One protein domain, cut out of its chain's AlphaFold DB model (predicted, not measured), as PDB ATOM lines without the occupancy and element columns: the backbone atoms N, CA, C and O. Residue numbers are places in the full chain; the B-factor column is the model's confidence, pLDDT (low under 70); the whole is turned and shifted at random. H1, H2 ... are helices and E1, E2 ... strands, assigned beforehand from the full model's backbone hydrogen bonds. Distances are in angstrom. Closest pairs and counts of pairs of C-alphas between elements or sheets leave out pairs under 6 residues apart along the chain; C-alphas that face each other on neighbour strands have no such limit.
ATOM      1  N   ILE A  49      30.287  15.297 109.904       77.81
ATOM      2  CA  ILE A  49      31.178  16.361 109.434       77.81
ATOM      3  C   ILE A  49      31.406  16.143 107.940       77.81
ATOM      4  O   ILE A  49      32.141  15.241 107.536       77.81
ATOM      5  N   VAL A  50      30.748  16.956 107.111       77.62
ATOM      6  CA  VAL A  50      30.889  16.900 105.651       77.62
ATOM      7  C   VAL A  50      31.930  17.924 105.218       77.62
ATOM      8  O   VAL A  50      31.607  19.089 104.981       77.62
ATOM      9  N   ASN A  51      33.178  17.474 105.080       76.94
ATOM     10  CA  ASN A  51      34.207  18.268 104.419       76.94
ATOM     11  C   ASN A  51      33.961  18.233 102.901       76.94
ATOM     12  O   ASN A  51      34.060  17.180 102.265       76.94
ATOM     13  N   ARG A  52      33.594  19.379 102.322       77.25
ATOM     14  CA  ARG A  52      33.372  19.520 100.877       77.25
ATOM     15  C   ARG A  52      34.650  20.029 100.219       77.25
ATOM     16  O   ARG A  52      35.191  21.053 100.620       77.25
ATOM     17  N   GLN A  53      35.049  19.398  99.116       82.19
ATOM     18  CA  GLN A  53      36.036  19.979  98.203       82.19
ATOM     19  C   GLN A  53      35.428  21.225  97.541       82.19
ATOM     20  O   GLN A  53      34.528  21.120  96.707       82.19
ATOM     21  N   LEU A  54      35.854  22.413  97.975       79.38
ATOM     22  CA  LEU A  54      35.391  23.680  97.415       79.38
ATOM     23  C   LEU A  54      36.119  23.954  96.099       79.38
ATOM     24  O   LEU A  54      37.346  23.998  96.063       79.38
ATOM     25  N   GLU A  55      35.362  24.173  95.026       78.19
ATOM     26  CA  GLU A  55      35.926  24.619  93.755       78.19
ATOM     27  C   GLU A  55      36.346  26.092  93.891       78.19
ATOM     28  O   GLU A  55      35.538  26.935  94.280       78.19
ATOM     29  N   TYR A  56      37.616  26.392  93.603       79.19
ATOM     30  CA  TYR A  56      38.238  27.720  93.750       79.19
ATOM     31  C   TYR A  56      38.271  28.255  95.193       79.19
ATOM     32  O   TYR A  56      37.705  29.313  95.480       79.19
ATOM     33  N   PRO A  57      38.973  27.573  96.119       74.75
ATOM     34  CA  PRO A  57      39.076  28.040  97.492       74.75
ATOM     35  C   PRO A  57      39.731  29.423  97.535       74.75
ATOM     36  O   PRO A  57      40.787  29.671  96.946       74.75
ATOM     37  N   HIS A  58      39.092  30.351  98.241       75.88
ATOM     38  CA  HIS A  58      39.642  31.687  98.392       75.88
ATOM     39  C   HIS A  58      40.894  31.642  99.271       75.88
ATOM     40  O   HIS A  58      40.833  31.285 100.442       75.88
ATOM     41  N   ILE A  59      42.018  32.105  98.729       81.12
ATOM     42  CA  ILE A  59      43.355  31.990  99.341       81.12
ATOM     43  C   ILE A  59      43.418  32.573 100.766       81.12
ATOM     44  O   ILE A  59      44.217  32.134 101.585       81.12
ATOM     45  N   ARG A  60      42.594  33.584 101.074       83.06
ATOM     46  CA  ARG A  60      42.655  34.331 102.347       83.06
ATOM     47  C   ARG A  60      41.521  34.047 103.328       83.06
ATOM     48  O   ARG A  60      41.561  34.582 104.429       83.06
ATOM     49  N   TYR A  61      40.498  33.299 102.926       86.00
ATOM     50  CA  TYR A  61      39.340  33.061 103.788       86.00
ATOM     51  C   TYR A  61      39.155  31.563 103.970       86.00
ATOM     52  O   TYR A  61      39.127  30.820 102.992       86.00
ATOM     53  N   SER A  62      39.031  31.130 105.221       87.88
ATOM     54  CA  SER A  62      38.663  29.755 105.538       87.88
ATOM     55  C   SER A  62      37.183  29.516 105.218       87.88
ATOM     56  O   SER A  62      36.388  30.458 105.282       87.88
ATOM     57  N   PRO A  63      36.788  28.275 104.898       89.00
ATOM     58  CA  PRO A  63      35.380  27.926 104.778       89.00
ATOM     59  C   PRO A  63      34.602  28.235 106.061       89.00
ATOM     60  O   PRO A  63      35.140  28.159 107.167       89.00
ATOM     61  N   ILE A  64      33.327  28.593 105.902       90.69
ATOM     62  CA  ILE A  64      32.404  28.790 107.025       90.69
ATOM     63  C   ILE A  64      31.742  27.461 107.355       90.69
ATOM     64  O   ILE A  64      31.245  26.787 106.461       90.69
ATOM     65  N   GLN A  65      31.653  27.138 108.638       91.94
ATOM     66  CA  GLN A  65      30.959  25.954 109.122       91.94
ATOM     67  C   GLN A  65      29.525  26.273 109.539       91.94
ATOM     68  O   GLN A  65      29.286  27.237 110.268       91.94
ATOM     69  N   VAL A  66      28.567  25.465 109.080       92.06
ATOM     70  CA  VAL A  66      27.136  25.613 109.391       92.06
ATOM     71  C   VAL A  66      26.541  24.281 109.834       92.06
ATOM     72  O   VAL A  66      26.961  23.224 109.371       92.06
ATOM     73  N   TRP A  67      25.562  24.333 110.738       91.50
ATOM     74  CA  TRP A  67      24.832  23.156 111.201       91.50
ATOM     75  C   TRP A  67      23.975  22.555 110.087       91.50
ATOM     76  O   TRP A  67      23.277  23.265 109.365       91.50
ATOM     77  N   LEU A  68      24.030  21.233 109.965       88.44
ATOM     78  CA  LEU A  68      23.175  20.464 109.079       88.44
ATOM     79  C   LEU A  68      21.952  19.973 109.854       88.44
ATOM     80  O   LEU A  68      22.083  19.304 110.880       88.44
ATOM     81  N   GLU A  69      20.777  20.274 109.321       87.25
ATOM     82  CA  GLU A  69      19.483  19.921 109.906       87.25
ATOM     83  C   GLU A  69      18.636  19.154 108.884       87.25
ATOM     84  O   GLU A  69      18.857  19.237 107.671       87.25
ATOM     85  N   THR A  70      17.669  18.373 109.363       84.88
ATOM     86  CA  THR A  70      16.741  17.614 108.516       84.88
ATOM     87  C   THR A  70      15.307  17.790 108.986       84.88
ATOM     88  O   THR A  70      14.997  17.622 110.157       84.88
ATOM     89  N   LEU A  71      14.396  18.032 108.039       86.12
ATOM     90  CA  LEU A  71      12.971  18.274 108.311       86.12
ATOM     91  C   LEU A  71      12.211  17.063 108.885       86.12
ATOM     92  O   LEU A  71      11.098  17.217 109.374       86.12
ATOM     93  N   LYS A  72      12.765  15.848 108.771       83.19
ATOM     94  CA  LYS A  72      12.137  14.612 109.276       83.19
ATOM     95  C   LYS A  72      12.314  14.424 110.785       83.19
ATOM     96  O   LYS A  72      11.552  13.673 111.385       83.19
ATOM     97  N   GLN A  73      13.341  15.036 111.364       73.00
ATOM     98  CA  GLN A  73      13.664  14.922 112.782       73.00
ATOM     99  C   GLN A  73      13.025  16.058 113.577       73.00
ATOM    100  O   GLN A  73      12.427  16.980 113.019       73.00
ATOM    101  N   LYS A  74      13.109  15.965 114.906       76.88
ATOM    102  CA  LYS A  74      12.669  17.056 115.782       76.88
ATOM    103  C   LYS A  74      13.468  18.326 115.436       76.88
ATOM    104  O   LYS A  74      14.646  18.204 115.110       76.88
ATOM    105  N   PRO A  75      12.857  19.521 115.527       72.31
ATOM    106  CA  PRO A  75      13.422  20.762 114.984       72.31
ATOM    107  C   PRO A  75      14.818  21.123 115.513       72.31
ATOM    108  O   PRO A  75      15.566  21.782 114.809       72.31
ATOM    109  N   ASP A  76      15.195  20.652 116.703       74.69
ATOM    110  CA  ASP A  76      16.476  20.992 117.334       74.69
ATOM    111  C   ASP A  76      17.561  19.907 117.166       74.69
ATOM    112  O   ASP A  76      18.626  19.975 117.790       74.69
ATOM    113  N   GLU A  77      17.309  18.871 116.358       81.62
ATOM    114  CA  GLU A  77      18.265  17.784 116.138       81.62
ATOM    115  C   GLU A  77      19.301  18.160 115.069       81.62
ATOM    116  O   GLU A  77      19.039  18.162 113.865       81.62
ATOM    117  N   LYS A  78      20.517  18.462 115.531       83.44
ATOM    118  CA  LYS A  78      21.663  18.784 114.675       83.44
ATOM    119  C   LYS A  78      22.335  17.497 114.215       83.44
ATOM    120  O   LYS A  78      22.918  16.779 115.026       83.44
ATOM    121  N   LEU A  79      22.296  17.235 112.914       84.81
ATOM    122  CA  LEU A  79      22.907  16.047 112.319       84.81
ATOM    123  C   LEU A  79      24.420  16.165 112.182       84.81
ATOM    124  O   LEU A  79      25.117  15.155 112.202       84.81
ATOM    125  N   GLY A  80      24.934  17.379 111.996       88.62
ATOM    126  CA  GLY A  80      26.334  17.557 111.653       88.62
ATOM    127  C   GLY A  80      26.720  18.984 111.302       88.62
ATOM    128  O   GLY A  80      25.963  19.922 111.551       88.62
ATOM    129  N   ILE A  81      27.911  19.135 110.726       91.31
ATOM    130  CA  ILE A  81      28.492  20.416 110.310       91.31
ATOM    131  C   ILE A  81      28.931  20.304 108.847       91.31
ATOM    132  O   ILE A  81      29.495  19.288 108.438       91.31
ATOM    133  N   ILE A  82      28.680  21.354 108.065       91.50
ATOM    134  CA  ILE A  82      29.076  21.458 106.660       91.50
ATOM    135  C   ILE A  82      29.906  22.714 106.396       91.50
ATOM    136  O   ILE A  82      29.606  23.786 106.922       91.50
ATOM    137  N   ASP A  83      30.901  22.577 105.522       91.81
ATOM    138  CA  ASP A  83      31.734  23.679 105.046       91.81
ATOM    139  C   ASP A  83      31.093  24.422 103.849       91.81
ATOM    140  O   ASP A  83      30.677  23.834 102.840       91.81
ATOM    141  N   LEU A  84      31.038  25.752 103.947       89.88
ATOM    142  CA  LEU A  84      30.504  26.700 102.968       89.88
ATOM    143  C   LEU A  84      31.605  27.618 102.416       89.88
ATOM    144  O   LEU A  84      32.550  27.992 103.110       89.88
ATOM    145  N   HIS A  85      31.454  28.037 101.158       89.88
ATOM    146  CA  HIS A  85      32.412  28.899 100.463       89.88
ATOM    147  C   HIS A  85      32.430  30.361 100.983       89.88
ATOM    148  O   HIS A  85      31.436  31.088 100.879       89.88
ATOM    149  N   PRO A  86      33.569  30.890 101.443       90.00
ATOM    150  CA  PRO A  86      33.590  32.166 102.158       90.00
ATOM    151  C   PRO A  86      33.150  33.373 101.319       90.00
ATOM    152  O   PRO A  86      32.541  34.290 101.853       90.00
ATOM    153  N   ILE A  87      33.375  33.400 100.002       88.12
ATOM    154  CA  ILE A  87      32.999  34.574  99.183       88.12
ATOM    155  C   ILE A  87      31.477  34.776  99.130       88.12
ATOM    156  O   ILE A  87      31.003  35.908  99.076       88.12
ATOM    157  N   ILE A  88      30.713  33.684  99.139       89.56
ATOM    158  CA  ILE A  88      29.254  33.734  98.998       89.56
ATOM    159  C   ILE A  88      28.624  34.002 100.364       89.56
ATOM    160  O   ILE A  88      27.757  34.863 100.493       89.56
ATOM    161  N   TRP A  89      29.090  33.283 101.389       91.56
ATOM    162  CA  TRP A  89      28.458  33.265 102.707       91.56
ATOM    163  C   TRP A  89      29.109  34.202 103.740       91.56
ATOM    164  O   TRP A  89      28.471  34.516 104.739       91.56
ATOM    165  N   GLN A  90      30.333  34.695 103.507       90.94
ATOM    166  CA  GLN A  90      31.049  35.649 104.377       90.94
ATOM    167  C   GLN A  90      31.143  37.061 103.782       90.94
ATOM    168  O   GLN A  90      31.972  37.870 104.204       90.94
ATOM    169  N   THR A  91      30.333  37.373 102.772       90.44
ATOM    170  CA  THR A  91      30.332  38.722 102.200       90.44
ATOM    171  C   THR A  91      29.818  39.742 103.218       90.44
ATOM    172  O   THR A  91      28.937  39.451 104.029       90.44
ATOM    173  N   SER A  92      30.362  40.960 103.186       91.50
ATOM    174  CA  SER A  92      29.860  42.052 104.023       91.50
ATOM    175  C   SER A  92      28.384  42.315 103.702       91.50
ATOM    176  O   SER A  92      28.047  42.374 102.515       91.50
ATOM    177  N   PRO A  93      27.505  42.537 104.693       94.12
ATOM    178  CA  PRO A  93      26.100  42.817 104.422       94.12
ATOM    179  C   PRO A  93      25.961  44.141 103.652       94.12
ATOM    180  O   PRO A  93      26.301  45.210 104.158       94.12
ATOM    181  N   ARG A  94      25.470  44.079 102.408       95.50
ATOM    182  CA  ARG A  94      25.241  45.251 101.543       95.50
ATOM    183  C   ARG A  94      23.755  45.604 101.542       95.50
ATOM    184  O   ARG A  94      23.005  45.155 100.677       95.50
ATOM    185  N   LEU A  95      23.341  46.404 102.526       95.75
ATOM    186  CA  LEU A  95      21.942  46.818 102.695       95.75
ATOM    187  C   LEU A  95      21.403  47.601 101.493       95.75
ATOM    188  O   LEU A  95      20.258  47.387 101.111       95.75
ATOM    189  N   ASP A  96      22.238  48.424 100.855       97.06
ATOM    190  CA  ASP A  96      21.858  49.210  99.673       97.06
ATOM    191  C   ASP A  96      21.342  48.305  98.539       97.06
ATOM    192  O   ASP A  96      20.253  48.508  98.008       97.06
ATOM    193  N   ILE A  97      22.083  47.230  98.242       96.50
ATOM    194  CA  ILE A  97      21.744  46.259  97.190       96.50
ATOM    195  C   ILE A  97      20.478  45.477  97.559       96.50
ATOM    196  O   ILE A  97      19.642  45.188  96.704       96.50
ATOM    197  N   LEU A  98      20.319  45.116  98.836       96.38
ATOM    198  CA  LEU A  98      19.117  44.424  99.304       96.38
ATOM    199  C   LEU A  98      17.875  45.307  99.160       96.38
ATOM    200  O   LEU A  98      16.848  44.826  98.684       96.38
ATOM    201  N   TYR A  99      17.974  46.585  99.522       97.44
ATOM    202  CA  TYR A  99      16.880  47.542  99.386       97.44
ATOM    203  C   TYR A  99      16.453  47.714  97.922       97.44
ATOM    204  O   TYR A  99      15.270  47.573  97.607       97.44
ATOM    205  N   GLU A 100      17.412  47.928  97.019       97.56
ATOM    206  CA  GLU A 100      17.148  48.048  95.581       97.56
ATOM    207  C   GLU A 100      16.484  46.788  95.008       97.56
ATOM    208  O   GLU A 100      15.498  46.888  94.276       97.56
ATOM    209  N   ASN A 101      16.964  45.598  95.385       97.25
ATOM    210  CA  ASN A 101      16.380  44.330  94.943       97.25
ATOM    211  C   ASN A 101      14.938  44.151  95.426       97.25
ATOM    212  O   ASN A 101      14.099  43.664  94.670       97.25
ATOM    213  N   ILE A 102      14.635  44.550  96.661       97.25
ATOM    214  CA  ILE A 102      13.280  44.471  97.215       97.25
ATOM    215  C   ILE A 102      12.329  45.383  96.431       97.25
ATOM    216  O   ILE A 102      11.254  44.945  96.015       97.25
ATOM    217  N   GLU A 103      12.709  46.638  96.203       96.81
ATOM    218  CA  GLU A 103      11.877  47.588  95.456       96.81
ATOM    219  C   GLU A 103      11.713  47.178  93.989       96.81
ATOM    220  O   GLU A 103      10.604  47.236  93.441       96.81
ATOM    221  N   TRP A 104      12.780  46.674  93.367       97.06
ATOM    222  CA  TRP A 104      12.713  46.103  92.027       97.06
ATOM    223  C   TRP A 104      11.756  44.910  91.971       97.06
ATOM    224  O   TRP A 104      10.844  44.904  91.149       97.06
ATOM    225  N   GLN A 105      11.873  43.937  92.878       97.12
ATOM    226  CA  GLN A 105      10.979  42.773  92.912       97.12
ATOM    227  C   GLN A 105       9.503  43.163  93.092       97.12
ATOM    228  O   GLN A 105       8.635  42.573  92.442       97.12
ATOM    229  N   LYS A 106       9.203  44.171  93.921       95.19
ATOM    230  CA  LYS A 106       7.831  44.679  94.125       95.19
ATOM    231  C   LYS A 106       7.247  45.323  92.869       95.19
ATOM    232  O   LYS A 106       6.062  45.160  92.574       95.19
ATOM    233  N   THR A 107       8.054  46.104  92.160       95.00
ATOM    234  CA  THR A 107       7.589  46.947  91.050       95.00
ATOM    235  C   THR A 107       7.673  46.260  89.696       95.00
ATOM    236  O   THR A 107       6.843  46.543  88.837       95.00
ATOM    237  N   TYR A 108       8.594  45.312  89.515       94.94
ATOM    238  CA  TYR A 108       8.883  44.687  88.222       94.94
ATOM    239  C   TYR A 108       7.649  44.059  87.563       94.94
ATOM    240  O   TYR A 108       7.457  44.179  86.357       94.94
ATOM    241  N   LYS A 109       6.773  43.422  88.351       91.25
ATOM    242  CA  LYS A 109       5.534  42.797  87.851       91.25
ATOM    243  C   LYS A 109       4.301  43.701  87.946       91.25
ATOM    244  O   LYS A 109       3.210  43.289  87.553       91.25
ATOM    245  N   LYS A 110       4.426  44.914  88.495       90.31
ATOM    246  CA  LYS A 110       3.288  45.805  88.732       90.31
ATOM    247  C   LYS A 110       2.920  46.548  87.448       90.31
ATOM    248  O   LYS A 110       3.523  47.561  87.107       90.31
ATOM    249  N   ILE A 111       1.870  46.086  86.775       85.81
ATOM    250  CA  ILE A 111       1.267  46.795  85.642       85.81
ATOM    251  C   ILE A 111       0.254  47.804  86.190       85.81
ATOM    252  O   ILE A 111      -0.820  47.436  86.662       85.81
ATOM    253  N   VAL A 112       0.589  49.095  86.145       80.38
ATOM    254  CA  VAL A 112      -0.358  50.161  86.498       80.38
ATOM    255  C   VAL A 112      -1.235  50.450  85.285       80.38
ATOM    256  O   VAL A 112      -0.864  51.214  84.396       80.38
ATOM    257  N   ASN A 113      -2.413  49.831  85.244       72.94
ATOM    258  CA  ASN A 113      -3.380  50.056  84.176       72.94
ATOM    259  C   ASN A 113      -4.127  51.380  84.411       72.94
ATOM    260  O   ASN A 113      -5.175  51.436  85.052       72.94
ATOM    261  N   LYS A 114      -3.548  52.479  83.920       66.62
ATOM    262  CA  LYS A 114      -4.064  53.843  84.126       66.62
ATOM    263  C   LYS A 114      -5.399  54.101  83.402       66.62
ATOM    264  O   LYS A 114      -6.121  55.021  83.763       66.62
ATOM    265  N   PHE A 115      -5.739  53.279  82.407       64.25
ATOM    266  CA  PHE A 115      -6.888  53.487  81.518       64.25
ATOM    267  C   PHE A 115      -8.256  53.267  82.194       64.25
ATOM    268  O   PHE A 115      -9.224  53.951  81.865       64.25
ATOM    269  N   LEU A 116      -8.340  52.372  83.186       59.03
ATOM    270  CA  LEU A 116      -9.589  52.116  83.918       59.03
ATOM    271  C   LEU A 116      -9.894  53.199  84.966       59.03
ATOM    272  O   LEU A 116     -11.058  53.462  85.244       59.03
ATOM    273  N   PHE A 117      -8.881  53.890  85.500       58.31
ATOM    274  CA  PHE A 117      -9.081  54.944  86.507       58.31
ATOM    275  C   PHE A 117      -9.681  56.233  85.936       58.31
ATOM    276  O   PHE A 117     -10.399  56.939  86.646       58.31
ATOM    277  N   TYR A 118      -9.414  56.540  84.663       58.56
ATOM    278  CA  TYR A 118      -9.993  57.719  84.024       58.56
ATOM    279  C   TYR A 118     -11.469  57.520  83.665       58.56
ATOM    280  O   TYR A 118     -12.223  58.466  83.788       58.56
ATOM    281  N   ASN A 119     -11.930  56.312  83.319       56.97
ATOM    282  CA  ASN A 119     -13.337  56.112  82.934       56.97
ATOM    283  C   ASN A 119     -14.326  56.087  84.120       56.97
ATOM    284  O   ASN A 119     -15.482  56.449  83.939       56.97
ATOM    285  N   TYR A 120     -13.892  55.737  85.336       55.22
ATOM    286  CA  TYR A 120     -14.768  55.741  86.523       55.22
ATOM    287  C   TYR A 120     -15.015  57.134  87.131       55.22
ATOM    288  O   TYR A 120     -15.964  57.298  87.890       55.22
ATOM    289  N   ASN A 121     -14.188  58.135  86.809       57.09
ATOM    290  CA  ASN A 121     -14.319  59.498  87.350       57.09
ATOM    291  C   ASN A 121     -15.097  60.465  86.436       57.09
ATOM    292  O   ASN A 121     -15.248  61.624  86.795       57.09
TER     293      ASN A 121
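What this domain is: This is residues 49 to 121 of the 124 residues of the protein "Hypothetical protein" of Rotaria sp. Silwood1 (UniProt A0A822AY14). A twisted two-strand hairpin, E1 and E2, stands at one end, and from it residues 91 to 121 stick out as a long free arm that has the helix H2 along it and the small helix H3 near its far end. The stretch 49 to 63 begins beside E2, swings away in a wide loop and comes back into E1, while the one-turn helix H1 sits at the foot of the hairpin where the arm sets off. The 73 printed residues have two named strands and three named helices, in the order E1, E2, H1, H2, H3; the sheet, E1 - E2, is antiparallel, and the class is mixed. The whole is extended, with a radius of gyration of the C-alphas of 22.1 A and spans of 66 by 37 by 20 A, the arm making the length.

Where its parts are: Start at C-alpha 49, at (31.178, 16.361, 109.434), and pass residues 49 to 63, which have no named element. Find C-alpha 64 at (32.404, 28.790, 107.025); from there E1 runs through residues 64 to 69, 15.9 A long. E2 follows at residues 78 to 84, 16.7 A long, then H1 at residues 86 to 89. Look next for C-alpha 95 at (21.942, 46.818, 102.695), where H2, residues 95 to 108, begins its 19.6 A. H3, residues 114 to 119, ends at C-alpha 119, at (-13.337, 56.112, 82.934).

How they stand to each other: Begin with the hairpin of E1 and E2, antiparallel at 147 degrees between their directions. C-alphas 65 and 83 face each other at 4.7 A; N 66 and O 82 are within hydrogen-bond range at 2.9 A, and N 84 and O 64 at 2.7 A. Back at the first residues, 49 to 50 make a short parallel pairing with residues 81 to 82 of E2. The closest C-alphas of E1 and H1 are those of Ile 64 and Pro 86, 6.0 A apart. H2 is apart from E1, E2, H1 and H3, and H3 is also apart from E1, E2 and H1. In H2 every O i to N i+4 pair is within hydrogen-bond range; H3 has 0 of 2, with 1 of 3 O i to N i+3 pairs within range, and H1 is too short for an O i to N i+4 pair.

The domain as a whole: The two C-alphas farthest apart are those of Ile 49 and Asn 121, 66.5 A. Besides the arm, residues 71 to 76 stand free, within the short link from E1 to E2. The links E2 to H1, H1 to H2 and H2 to H3 are tight, and the printed part has no cut. The mean pLDDT of the printed part is 84.4, but look at residues 114 to 121, which are under 70.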